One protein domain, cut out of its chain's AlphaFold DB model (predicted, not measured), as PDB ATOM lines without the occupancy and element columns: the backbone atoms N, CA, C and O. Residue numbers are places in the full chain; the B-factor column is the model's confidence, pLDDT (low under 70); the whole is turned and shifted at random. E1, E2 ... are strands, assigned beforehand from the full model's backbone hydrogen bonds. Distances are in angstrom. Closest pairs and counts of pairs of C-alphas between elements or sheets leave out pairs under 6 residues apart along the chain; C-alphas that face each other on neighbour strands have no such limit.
ATOM      1  N   SER A 167      22.158  32.610 -26.776       81.75
ATOM      2  CA  SER A 167      22.324  31.978 -25.463       81.75
ATOM      3  C   SER A 167      23.723  32.246 -24.933       81.75
ATOM      4  O   SER A 167      24.708  32.003 -25.625       81.75
ATOM      5  N   GLY A 168      23.817  32.749 -23.707       88.50
ATOM      6  CA  GLY A 168      25.069  32.868 -22.972       88.50
ATOM      7  C   GLY A 168      25.260  31.663 -22.060       88.50
ATOM      8  O   GLY A 168      24.296  31.188 -21.462       88.50
ATOM      9  N   PHE A 169      26.488  31.175 -21.910       90.12
ATOM     10  CA  PHE A 169      26.809  30.211 -20.856       90.12
ATOM     11  C   PHE A 169      28.167  30.483 -20.217       90.12
ATOM     12  O   PHE A 169      29.041  31.113 -20.817       90.12
ATOM     13  N   ILE A 170      28.313  30.020 -18.976       92.81
ATOM     14  CA  ILE A 170      29.552  30.087 -18.200       92.81
ATOM     15  C   ILE A 170      29.895  28.668 -17.751       92.81
ATOM     16  O   ILE A 170      29.038  27.990 -17.176       92.81
ATOM     17  N   ASP A 171      31.111  28.206 -18.046       91.31
ATOM     18  CA  ASP A 171      31.601  26.904 -17.581       91.31
ATOM     19  C   ASP A 171      32.026  26.951 -16.097       91.31
ATOM     20  O   ASP A 171      32.090  28.015 -15.473       91.31
ATOM     21  N   ALA A 172      32.324  25.792 -15.511       90.62
ATOM     22  CA  ALA A 172      32.787  25.703 -14.122       90.62
ATOM     23  C   ALA A 172      34.136  26.412 -13.858       90.62
ATOM     24  O   ALA A 172      34.411  26.787 -12.718       90.62
ATOM     25  N   ASP A 173      34.954  26.639 -14.892       92.25
ATOM     26  CA  ASP A 173      36.211  27.398 -14.811       92.25
ATOM     27  C   ASP A 173      35.990  28.923 -14.924       92.25
ATOM     28  O   ASP A 173      36.945  29.704 -14.859       92.25
ATOM     29  N   GLY A 174      34.746  29.367 -15.127       93.50
ATOM     30  CA  GLY A 174      34.390  30.768 -15.324       93.50
ATOM     31  C   GLY A 174      34.595  31.285 -16.750       93.50
ATOM     32  O   GLY A 174      34.520  32.498 -16.961       93.50
ATOM     33  N   LYS A 175      34.863  30.428 -17.742       94.62
ATOM     34  CA  LYS A 175      34.917  30.835 -19.154       94.62
ATOM     35  C   LYS A 175      33.512  31.143 -19.645       94.62
ATOM     36  O   LYS A 175      32.585  30.362 -19.452       94.62
ATOM     37  N   VAL A 176      33.369  32.286 -20.299       94.25
ATOM     38  CA  VAL A 176      32.092  32.816 -20.773       94.25
ATOM     39  C   VAL A 176      32.021  32.686 -22.280       94.25
ATOM     40  O   VAL A 176      32.959  33.053 -22.993       94.25
ATOM     41  N   PHE A 177      30.879  32.218 -22.760       91.50
ATOM     42  CA  PHE A 177      30.629  32.002 -24.172       91.50
ATOM     43  C   PHE A 177      29.264  32.544 -24.582       91.50
ATOM     44  O   PHE A 177      28.326  32.568 -23.781       91.50
ATOM     45  N   ILE A 178      29.148  32.939 -25.849       89.75
ATOM     46  CA  ILE A 178      27.878  33.303 -26.475       89.75
ATOM     47  C   ILE A 178      27.646  32.420 -27.698       89.75
ATOM     48  O   ILE A 178      28.387  32.458 -28.679       89.75
ATOM     49  N   SER A 179      26.560  31.658 -27.670       84.06
ATOM     50  CA  SER A 179      26.002  30.982 -28.835       84.06
ATOM     51  C   SER A 179      25.249  31.998 -29.686       84.06
ATOM     52  O   SER A 179      24.079  32.300 -29.438       84.06
ATOM     53  N   ARG A 180      25.945  32.559 -30.678       83.06
ATOM     54  CA  ARG A 180      25.355  33.466 -31.670       83.06
ATOM     55  C   ARG A 180      24.420  32.692 -32.595       83.06
ATOM     56  O   ARG A 180      24.711  31.565 -32.977       83.06
ATOM     57  N   ARG A 181      23.349  33.342 -33.042       75.19
ATOM     58  CA  ARG A 181      22.335  32.752 -33.937       75.19
ATOM     59  C   ARG A 181      22.894  32.207 -35.245       75.19
ATOM     60  O   ARG A 181      22.437  31.180 -35.729       75.19
ATOM     61  N   ASP A 182      23.865  32.912 -35.814       72.62
ATOM     62  CA  ASP A 182      24.446  32.580 -37.115       72.62
ATOM     63  C   ASP A 182      25.786  31.831 -36.981       72.62
ATOM     64  O   ASP A 182      26.528  31.710 -37.955       72.62
ATOM     65  N   SER A 183      26.110  31.329 -35.781       73.75
ATOM     66  CA  SER A 183      27.320  30.547 -35.526       73.75
ATOM     67  C   SER A 183      26.971  29.133 -35.075       73.75
ATOM     68  O   SER A 183      26.183  28.937 -34.157       73.75
ATOM     69  N   GLU A 184      27.608  28.138 -35.689       70.25
ATOM     70  CA  GLU A 184      27.487  26.732 -35.281       70.25
ATOM     71  C   GLU A 184      28.156  26.465 -33.923       70.25
ATOM     72  O   GLU A 184      27.745  25.580 -33.171       70.25
ATOM     73  N   LYS A 185      29.206  27.232 -33.612       78.88
ATOM     74  CA  LYS A 185      29.989  27.083 -32.386       78.88
ATOM     75  C   LYS A 185      29.838  28.307 -31.494       78.88
ATOM     76  O   LYS A 185      29.835  29.429 -32.014       78.88
ATOM     77  N   PRO A 186      29.775  28.123 -30.170       84.62
ATOM     78  CA  PRO A 186      29.786  29.248 -29.254       84.62
ATOM     79  C   PRO A 186      31.074  30.065 -29.358       84.62
ATOM     80  O   PRO A 186      32.175  29.528 -29.483       84.62
ATOM     81  N   GLU A 187      30.917  31.379 -29.316       90.62
ATOM     82  CA  GLU A 187      32.000  32.349 -29.329       90.62
ATOM     83  C   GLU A 187      32.537  32.518 -27.906       90.62
ATOM     84  O   GLU A 187      31.773  32.811 -26.990       90.62
ATOM     85  N   TYR A 188      33.842  32.330 -27.706       92.50
ATOM     86  CA  TYR A 188      34.483  32.604 -26.421       92.50
ATOM     87  C   TYR A 188      34.622  34.113 -26.201       92.50
ATOM     88  O   TYR A 188      35.244  34.801 -27.010       92.50
ATOM     89  N   MET A 189      34.091  34.608 -25.082       94.62
ATOM     90  CA  MET A 189      34.047  36.040 -24.767       94.62
ATOM     91  C   MET A 189      35.085  36.471 -23.727       94.62
ATOM     92  O   MET A 189      35.408  37.654 -23.644       94.62
ATOM     93  N   GLY A 190      35.600  35.542 -22.919       96.44
ATOM     94  CA  GLY A 190      36.570  35.825 -21.858       96.44
ATOM     95  C   GLY A 190      36.368  34.947 -20.625       96.44
ATOM     96  O   GLY A 190      35.579  34.004 -20.648       96.44
ATOM     97  N   THR A 191      37.048  35.285 -19.529       96.38
ATOM     98  CA  THR A 191      36.984  34.524 -18.272       96.38
ATOM     99  C   THR A 191      36.595  35.418 -17.100       96.38
ATOM    100  O   THR A 191      37.085  36.534 -16.949       96.38
ATOM    101  N   VAL A 192      35.738  34.906 -16.223       95.56
ATOM    102  CA  VAL A 192      35.466  35.478 -14.906       95.56
ATOM    103  C   VAL A 192      36.332  34.758 -13.877       95.56
ATOM    104  O   VAL A 192      36.132  33.580 -13.601       95.56
ATOM    105  N   ALA A 193      37.264  35.482 -13.258       92.38
ATOM    106  CA  ALA A 193      38.028  34.950 -12.136       92.38
ATOM    107  C   ALA A 193      37.123  34.635 -10.928       92.38
ATOM    108  O   ALA A 193      36.175  35.375 -10.623       92.38
ATOM    109  N   ASP A 194      37.450  33.542 -10.234       90.94
ATOM    110  CA  ASP A 194      36.758  33.071  -9.030       90.94
ATOM    111  C   ASP A 194      35.243  32.914  -9.245       90.94
ATOM    112  O   ASP A 194      34.433  33.332  -8.412       90.94
ATOM    113  N   PHE A 195      34.838  32.404 -10.410       93.69
ATOM    114  CA  PHE A 195      33.431  32.159 -10.707       93.69
ATOM    115  C   PHE A 195      32.845  31.104  -9.754       93.69
ATOM    116  O   PHE A 195      33.480  30.096  -9.454       93.69
ATOM    117  N   ALA A 196      31.629  31.363  -9.274       90.31
ATOM    118  CA  ALA A 196      30.853  30.445  -8.450       90.31
ATOM    119  C   ALA A 196      29.397  30.486  -8.920       90.31
ATOM    120  O   ALA A 196      28.790  31.565  -8.955       90.31
ATOM    121  N   GLU A 197      28.853  29.326  -9.281       90.00
ATOM    122  CA  GLU A 197      27.504  29.179  -9.837       90.00
ATOM    123  C   GLU A 197      26.441  29.758  -8.894       90.00
ATOM    124  O   GLU A 197      25.553  30.493  -9.325       90.00
ATOM    125  N   GLU A 198      26.575  29.528  -7.586       86.81
ATOM    126  CA  GLU A 198      25.615  29.972  -6.569       86.81
ATOM    127  C   GLU A 198      25.545  31.501  -6.441       86.81
ATOM    128  O   GLU A 198      24.599  32.051  -5.869       86.81
ATOM    129  N   GLY A 199      26.565  32.198  -6.947       86.12
ATOM    130  CA  GLY A 199      26.617  33.650  -7.000       86.12
ATOM    131  C   GLY A 199      25.955  34.243  -8.242       86.12
ATOM    132  O   GLY A 199      25.781  35.460  -8.289       86.12
ATOM    133  N   PHE A 200      25.601  33.446  -9.250       90.19
ATOM    134  CA  PHE A 200      25.078  33.970 -10.506       90.19
ATOM    135  C   PHE A 200      23.681  34.580 -10.348       90.19
ATOM    136  O   PHE A 200      22.769  33.990  -9.770       90.19
ATOM    137  N   LEU A 201      23.505  35.772 -10.913       84.88
ATOM    138  CA  LEU A 201      22.255  36.517 -10.934       84.88
ATOM    139  C   LEU A 201      21.953  36.969 -12.364       84.88
ATOM    140  O   LEU A 201      22.760  37.656 -12.998       84.88
ATOM    141  N   ARG A 202      20.747  36.656 -12.850       83.25
ATOM    142  CA  ARG A 202      20.260  37.161 -14.141       83.25
ATOM    143  C   ARG A 202      20.112  38.681 -14.102       83.25
ATOM    144  O   ARG A 202      19.515  39.229 -13.167       83.25
ATOM    145  N   VAL A 203      20.603  39.354 -15.144       80.69
ATOM    146  CA  VAL A 203      20.415  40.799 -15.336       80.69
ATOM    147  C   VAL A 203      19.572  41.033 -16.577       80.69
ATOM    148  O   VAL A 203      20.016  40.830 -17.705       80.69
ATOM    149  N   ARG A 204      18.359  41.547 -16.377       73.12
ATOM    150  CA  ARG A 204      17.554  42.069 -17.483       73.12
ATOM    151  C   ARG A 204      18.156  43.403 -17.911       73.12
ATOM    152  O   ARG A 204      18.053  44.393 -17.188       73.12
ATOM    153  N   SER A 205      18.841  43.380 -19.045       68.88
ATOM    154  CA  SER A 205      19.642  44.476 -19.594       68.88
ATOM    155  C   SER A 205      19.142  44.859 -20.981       68.88
ATOM    156  O   SER A 205      18.447  44.079 -21.635       68.88
ATOM    157  N   LYS A 206      19.476  46.074 -21.429       63.66
ATOM    158  CA  LYS A 206      19.157  46.505 -22.796       63.66
ATOM    159  C   LYS A 206      19.888  45.639 -23.814       63.66
ATOM    160  O   LYS A 206      21.039  45.255 -23.615       63.66
ATOM    161  N   ALA A 207      19.227  45.405 -24.938       63.75
ATOM    162  CA  ALA A 207      19.624  44.362 -25.863       63.75
ATOM    163  C   ALA A 207      21.007  44.565 -26.519       63.75
ATOM    164  O   ALA A 207      21.708  43.598 -26.791       63.75
ATOM    165  N   ALA A 208      21.471  45.810 -26.670       68.94
ATOM    166  CA  ALA A 208      22.788  46.109 -27.247       68.94
ATOM    167  C   ALA A 208      23.996  45.684 -26.382       68.94
ATOM    168  O   ALA A 208      25.092  45.525 -26.913       68.94
ATOM    169  N   ASP A 209      23.827  45.524 -25.067       80.38
ATOM    170  CA  ASP A 209      24.898  45.091 -24.162       80.38
ATOM    171  C   ASP A 209      24.310  44.181 -23.077       80.38
ATOM    172  O   ASP A 209      23.979  44.672 -21.986       80.38
ATOM    173  N   PRO A 210      24.127  42.878 -23.383       86.44
ATOM    174  CA  PRO A 210      23.654  41.901 -22.421       86.44
ATOM    175  C   PRO A 210      24.591  41.829 -21.219       86.44
ATOM    176  O   PRO A 210      25.809  41.707 -21.353       86.44
ATOM    177  N   LYS A 211      24.005  41.842 -20.024       89.44
ATOM    178  CA  LYS A 211      24.717  41.799 -18.745       89.44
ATOM    179  C   LYS A 211      24.341  40.562 -17.943       89.44
ATOM    180  O   LYS A 211      23.271  39.986 -18.112       89.44
ATOM    181  N   PHE A 212      25.216  40.212 -17.018       91.06
ATOM    182  CA  PHE A 212      24.946  39.285 -15.928       91.06
ATOM    183  C   PHE A 212      25.527  39.852 -14.640       91.06
ATOM    184  O   PHE A 212      26.304  40.812 -14.655       91.06
ATOM    185  N   ALA A 213      25.116  39.294 -13.510       90.19
ATOM    186  CA  ALA A 213      25.570  39.741 -12.213       90.19
ATOM    187  C   ALA A 213      26.133  38.579 -11.407       90.19
ATOM    188  O   ALA A 213      25.682  37.443 -11.519       90.19
ATOM    189  N   LEU A 214      27.127  38.888 -10.582       91.12
ATOM    190  CA  LEU A 214      27.732  37.956  -9.647       91.12
ATOM    191  C   LEU A 214      27.613  38.531  -8.247       91.12
ATOM    192  O   LEU A 214      28.130  39.610  -7.946       91.12
ATOM    193  N   LYS A 215      26.929  37.798  -7.379       88.19
ATOM    194  CA  LYS A 215      26.898  38.061  -5.953       88.19
ATOM    195  C   LYS A 215      28.252  37.687  -5.358       88.19
ATOM    196  O   LYS A 215      28.682  36.539  -5.417       88.19
ATOM    197  N   ARG A 216      28.906  38.678  -4.767       87.69
ATOM    198  CA  ARG A 216      30.139  38.547  -3.992       87.69
ATOM    199  C   ARG A 216      29.830  38.801  -2.517       87.69
ATOM    200  O   ARG A 216      28.700  39.121  -2.135       87.69
ATOM    201  N   GLU A 217      30.829  38.640  -1.658       84.81
ATOM    202  CA  GLU A 217      30.669  38.959  -0.242       84.81
ATOM    203  C   GLU A 217      30.452  40.471  -0.058       84.81
ATOM    204  O   GLU A 217      31.356  41.276  -0.261       84.81
ATOM    205  N   GLY A 218      29.232  40.864   0.319       79.44
ATOM    206  CA  GLY A 218      28.878  42.251   0.637       79.44
ATOM    207  C   GLY A 218      28.515  43.143  -0.558       79.44
ATOM    208  O   GLY A 218      28.120  44.292  -0.346       79.44
ATOM    209  N   TYR A 219      28.594  42.642  -1.792       84.75
ATOM    210  CA  TYR A 219      28.232  43.399  -2.993       84.75
ATOM    211  C   TYR A 219      27.821  42.498  -4.164       84.75
ATOM    212  O   TYR A 219      28.037  41.288  -4.156       84.75
ATOM    213  N   VAL A 220      27.229  43.099  -5.193       87.88
ATOM    214  CA  VAL A 220      26.967  42.481  -6.498       87.88
ATOM    215  C   VAL A 220      27.792  43.196  -7.559       87.88
ATOM    216  O   VAL A 220      27.765  44.423  -7.643       87.88
ATOM    217  N   GLU A 221      28.505  42.435  -8.381       92.25
ATOM    218  CA  GLU A 221      29.170  42.928  -9.587       92.25
ATOM    219  C   GLU A 221      28.250  42.736 -10.782       92.25
ATOM    220  O   GLU A 221      27.739  41.641 -10.985       92.25
ATOM    221  N   ILE A 222      28.075  43.769 -11.598       91.00
ATOM    222  CA  ILE A 222      27.411  43.674 -12.897       91.00
ATOM    223  C   ILE A 222      28.501  43.650 -13.965       91.00
ATOM    224  O   ILE A 222      29.369  44.523 -13.985       91.00
ATOM    225  N   ARG A 223      28.456  42.656 -14.849       93.44
ATOM    226  CA  ARG A 223      29.423  42.400 -15.924       93.44
ATOM    227  C   ARG A 223      28.690  42.287 -17.260       93.44
ATOM    228  O   ARG A 223      27.491  42.022 -17.283       93.44
ATOM    229  N   SER A 224      29.397  42.514 -18.363       92.44
ATOM    230  CA  SER A 224      28.856  42.326 -19.716       92.44
ATOM    231  C   SER A 224      29.164  40.913 -20.202       92.44
ATOM    232  O   SER A 224      30.293  40.452 -20.056       92.44
ATOM    233  N   TRP A 225      28.197  40.249 -20.833       92.88
ATOM    234  CA  TRP A 225      28.439  38.986 -21.538       92.88
ATOM    235  C   TRP A 225      29.461  39.156 -22.670       92.88
ATOM    236  O   TRP A 225      30.244  38.248 -22.925       92.88
ATOM    237  N   ASN A 226      29.506  40.331 -23.312       91.88
ATOM    238  CA  ASN A 226      30.447  40.613 -24.400       91.88
ATOM    239  C   ASN A 226      31.869  40.938 -23.916       91.88
ATOM    240  O   ASN A 226      32.800  40.951 -24.717       91.88
ATOM    241  N   ASN A 227      32.040  41.264 -22.632       93.75
ATOM    242  CA  ASN A 227      33.336  41.550 -22.019       93.75
ATOM    243  C   ASN A 227      33.289  41.183 -20.521       93.75
ATOM    244  O   ASN A 227      33.144  42.069 -19.667       93.75
ATOM    245  N   PRO A 228      33.366  39.882 -20.195       95.19
ATOM    246  CA  PRO A 228      33.099  39.362 -18.851       95.19
ATOM    247  C   PRO A 228      34.165  39.752 -17.821       95.19
ATOM    248  O   PRO A 228      33.880  39.814 -16.621       95.19
ATOM    249  N   GLU A 229      35.383  40.067 -18.264       95.12
ATOM    250  CA  GLU A 229      36.482  40.505 -17.397       95.12
ATOM    251  C   GLU A 229      36.207  41.889 -16.791       95.12
ATOM    252  O   GLU A 229      36.623  42.182 -15.666       95.12
ATOM    253  N   ARG A 230      35.448  42.734 -17.502       90.56
ATOM    254  CA  ARG A 230      35.139  44.102 -17.086       90.56
ATOM    255  C   ARG A 230      33.903  44.163 -16.185       90.56
ATOM    256  O   ARG A 230      32.782  43.887 -16.608       90.56
ATOM    257  N   VAL A 231      34.093  44.666 -14.964       92.31
ATOM    258  CA  VAL A 231      32.986  45.084 -14.090       92.31
ATOM    259  C   VAL A 231      32.419  46.410 -14.601       92.31
ATOM    260  O   VAL A 231      33.126  47.413 -14.698       92.31
ATOM    261  N   VAL A 232      31.139  46.400 -14.958       90.44
ATOM    262  CA  VAL A 232      30.386  47.557 -15.462       90.44
ATOM    263  C   VAL A 232      29.872  48.408 -14.302       90.44
ATOM    264  O   VAL A 232      29.914  49.634 -14.376       90.44
ATOM    265  N   ALA A 233      29.410  47.769 -13.226       87.38
ATOM    266  CA  ALA A 233      28.943  48.439 -12.018       87.38
ATOM    267  C   ALA A 233      29.064  47.530 -10.789       87.38
ATOM    268  O   ALA A 233      29.068  46.305 -10.909       87.38
ATOM    269  N   THR A 234      29.097  48.139  -9.605       87.81
ATOM    270  CA  THR A 234      29.086  47.433  -8.319       87.81
ATOM    271  C   THR A 234      27.963  47.984  -7.451       87.81
ATOM    272  O   THR A 234      27.844  49.197  -7.280       87.81
ATOM    273  N   LEU A 235      27.145  47.095  -6.897       82.31
ATOM    274  CA  LEU A 235      26.054  47.432  -5.988       82.31
ATOM    275  C   LEU A 235      26.382  46.897  -4.598       82.31
ATOM    276  O   LEU A 235      26.459  45.686  -4.405       82.31
ATOM    277  N   ASN A 236      26.550  47.782  -3.618       79.62
ATOM    278  CA  ASN A 236      26.760  47.359  -2.237       79.62
ATOM    279  C   ASN A 236      25.476  46.733  -1.691       79.62
ATOM    280  O   ASN A 236      24.430  47.381  -1.634       79.62
ATOM    281  N   THR A 237      25.559  45.482  -1.250       69.31
ATOM    282  CA  THR A 237      24.452  44.805  -0.578       69.31
ATOM    283  C   THR A 237      24.612  45.027   0.918       69.31
ATOM    284  O   THR A 237      24.997  44.119   1.656       69.31
ATOM    285  N   GLU A 238      24.390  46.256   1.394       58.28
ATOM    286  CA  GLU A 238      24.347  46.464   2.839       58.28
ATOM    287  C   GLU A 238      23.221  45.619   3.451       58.28
ATOM    288  O   GLU A 238      22.100  45.569   2.937       58.28
ATOM    289  N   ARG A 239      23.517  45.006   4.606       50.56
ATOM    290  CA  ARG A 239      22.619  44.200   5.461       50.56
ATOM    291  C   ARG A 239      21.251  44.841   5.767       50.56
ATOM    292  O   ARG A 239      20.397  44.180   6.349       50.56
ATOM    293  N   PHE A 240      21.041  46.114   5.431       42.66
ATOM    294  CA  PHE A 240      19.881  46.911   5.822       42.66
ATOM    295  C   PHE A 240      18.789  47.049   4.756       42.66
ATOM    296  O   PHE A 240      17.687  47.472   5.105       42.66
ATOM    297  N   ALA A 241      19.031  46.663   3.496       50.75
ATOM    298  CA  ALA A 241      17.988  46.714   2.463       50.75
ATOM    299  C   ALA A 241      16.914  45.626   2.651       50.75
ATOM    300  O   ALA A 241      15.794  45.769   2.169       50.75
ATOM    301  N   CYS A 242      17.229  44.557   3.393       49.06
ATOM    302  CA  CYS A 242      16.308  43.456   3.629       49.06
ATOM    303  C   CYS A 242      16.494  42.872   5.033       49.06
ATOM    304  O   CYS A 242      17.553  42.358   5.375       49.06
ATOM    305  N   ARG A 243      15.455  42.975   5.869       39.72
ATOM    306  CA  ARG A 243      15.480  42.600   7.298       39.72
ATOM    307  C   ARG A 243      15.192  41.115   7.567       39.72
ATOM    308  O   ARG A 243      14.949  40.753   8.714       39.72
ATOM    309  N   ILE A 244      15.168  40.274   6.537       41.59
ATOM    310  CA  ILE A 244      14.773  38.863   6.632       41.59
ATOM    311  C   ILE A 244      15.888  38.013   6.012       41.59
ATOM    312  O   ILE A 244      16.333  38.313   4.907       41.59
ATOM    313  N   GLU A 245      16.324  36.950   6.695       41.41
ATOM    314  CA  GLU A 245      17.400  36.041   6.238       41.41
ATOM    315  C   GLU A 245      17.123  35.389   4.869       41.41
ATOM    316  O   GLU A 245      18.046  34.958   4.188       41.41
ATOM    317  N   GLN A 246      15.859  35.361   4.443       50.38
ATOM    318  CA  GLN A 246      15.399  34.797   3.169       50.38
ATOM    319  C   GLN A 246      15.523  35.771   1.987       50.38
ATOM    320  O   GLN A 246      15.173  35.426   0.860       50.38
ATOM    321  N   CYS A 247      15.998  36.995   2.215       50.41
ATOM    322  CA  CYS A 247      16.182  37.962   1.145       50.41
ATOM    323  C   CYS A 247      17.430  37.657   0.311       50.41
ATOM    324  O   CYS A 247      18.542  38.077   0.632       50.41
ATOM    325  N   GLY A 248      17.227  36.959  -0.802       54.91
ATOM    326  CA  GLY A 248      18.154  36.942  -1.929       54.91
ATOM    327  C   GLY A 248      17.790  38.022  -2.947       54.91
ATOM    328  O   GLY A 248      16.617  38.336  -3.143       54.91
ATOM    329  N   ILE A 249      18.791  38.583  -3.627       60.31
ATOM    330  CA  ILE A 249      18.546  39.267  -4.899       60.31
ATOM    331  C   ILE A 249      18.228  38.155  -5.896       60.31
ATOM    332  O   ILE A 249      19.079  37.307  -6.125       60.31
ATOM    333  N   ALA A 250      17.006  38.115  -6.426       57.22
ATOM    334  CA  ALA A 250      16.608  37.095  -7.401       57.22
ATOM    335  C   ALA A 250      16.994  37.483  -8.840       57.22
ATOM    336  O   ALA A 250      17.307  36.624  -9.657       57.22
ATOM    337  N   ALA A 251      16.972  38.783  -9.147       62.84
ATOM    338  CA  ALA A 251      17.362  39.337 -10.438       62.84
ATOM    339  C   ALA A 251      17.735  40.817 -10.290       62.84
ATOM    340  O   ALA A 251      17.283  41.493  -9.362       62.84
ATOM    341  N   VAL A 252      18.513  41.330 -11.239       65.81
ATOM    342  CA  VAL A 252      18.805  42.762 -11.385       65.81
ATOM    343  C   VAL A 252      18.162  43.257 -12.676       65.81
ATOM    344  O   VAL A 252      18.096  42.537 -13.670       65.81
ATOM    345  N   THR A 253      17.643  44.481 -12.661       65.06
ATOM    346  CA  THR A 253      17.025  45.113 -13.831       65.06
ATOM    347  C   THR A 253      17.653  46.480 -14.055       65.06
ATOM    348  O   THR A 253      17.734  47.283 -13.128       65.06
ATOM    349  N   GLU A 254      18.085  46.735 -15.284       66.31
ATOM    350  CA  GLU A 254      18.535  48.051 -15.737       66.31
ATOM    351  C   GLU A 254      17.306  48.922 -16.077       66.31
ATOM    352  O   GLU A 254      16.501  48.540 -16.923       66.31
ATOM    353  N   ILE A 255      17.137  50.069 -15.401       59.06
ATOM    354  CA  ILE A 255      16.056  51.048 -15.640       59.06
ATOM    355  C   ILE A 255      16.678  52.290 -16.293       59.06
ATOM    356  O   ILE A 255      17.741  52.727 -15.850       59.06
ATOM    357  N   SER A 256      16.037  52.852 -17.323       54.97
ATOM    358  CA  SER A 256      16.442  54.124 -17.952       54.97
ATOM    359  C   SER A 256      15.525  55.281 -17.623       54.97
ATOM    360  O   SER A 256      14.304  55.032 -17.565       54.97
TER     361      SER A 256
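AT A GLANCE: This is residues 167 to 256 of the 256 residues of an uncharacterized protein of Corynebacterium lizhenjunii (UniProt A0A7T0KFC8). A five-stranded sheet, E7, E6, E5, E4 and E8, is curled like part of a barrel, and a small three-stranded sheet, E1, E2 and E3, is only partly face to face with it, nearest at the bent strand E7. At the opposite end of the longest axis from the small sheet, residues 240 to 246 stick out as a free loop. The printed part has 90 residues, with eight named strands, E1 to E8 in chain order, and no named helix: the class is all strand. The larger sheet is mixed, the smaller antiparallel. The whole is compact, with a radius of gyration of the C-alphas of 13.9 A, and spans 47 by 31 by 21 A.

HOW THE PARTS SIT: Begin with E1, residues 167 to 171, E2, 175 to 179, and E3, 187 to 191, a meander, each strand the antiparallel neighbour of the one before. Look for N 169 and O 177 at 3.0 A, and N 176 and O 190 at 2.8 A, both within hydrogen-bond range. Next come E4, residues 200 to 204, E5, 211 to 216, E6, 219 to 224, and E7, 227 to 236, a second meander. Here N 201 and O 213 are 2.8 A apart, N 214 and O 221 2.8 A, and N 222 and O 233 2.8 A. E8, residues 251 to 253, is the parallel neighbour of E4, with N 252 and O 202 3.0 A apart. The pairing is staggered: E4 pairs with E5 over 200 to 202 and with E8 over 202 to 204. The larger sheet is strongly twisted. The two sheets form a sandwich, two sheets face to face, their best planes 21 degrees apart. The closest C-alphas of E3 and E7, those of Gly 190 and Pro 228, are 5.8 A apart. E1 and E7 are apart.

IN THESE COORDINATES: Find C-alpha 167 at (22.324, 31.978, -25.463), where E1 begins; E1 and E2 each measure 13.2 A from first to last C-alpha, E3 12.3 A and E4 13.1 A. E5 measures 16.1 A and E6 16.8 A. E7 starts at C-alpha 227, (33.336, 41.550, -22.019), bends by 61 degrees at residue 230 and measures 21.6 A. E8, 6.7 A long, ends at C-alpha 253, (17.025, 45.113, -13.831).

THE WHOLE: The two C-alphas farthest apart, those of Glu 184 and Arg 243, are 47.0 A from each other. The printed part has no cut and ends at residue 256, the chain's last. The link from E7 to E8, residues 237 to 250, is long. Mean pLDDT of the printed part is 79.6; look for values under 70 at residues 205 to 208 and 237 to 256.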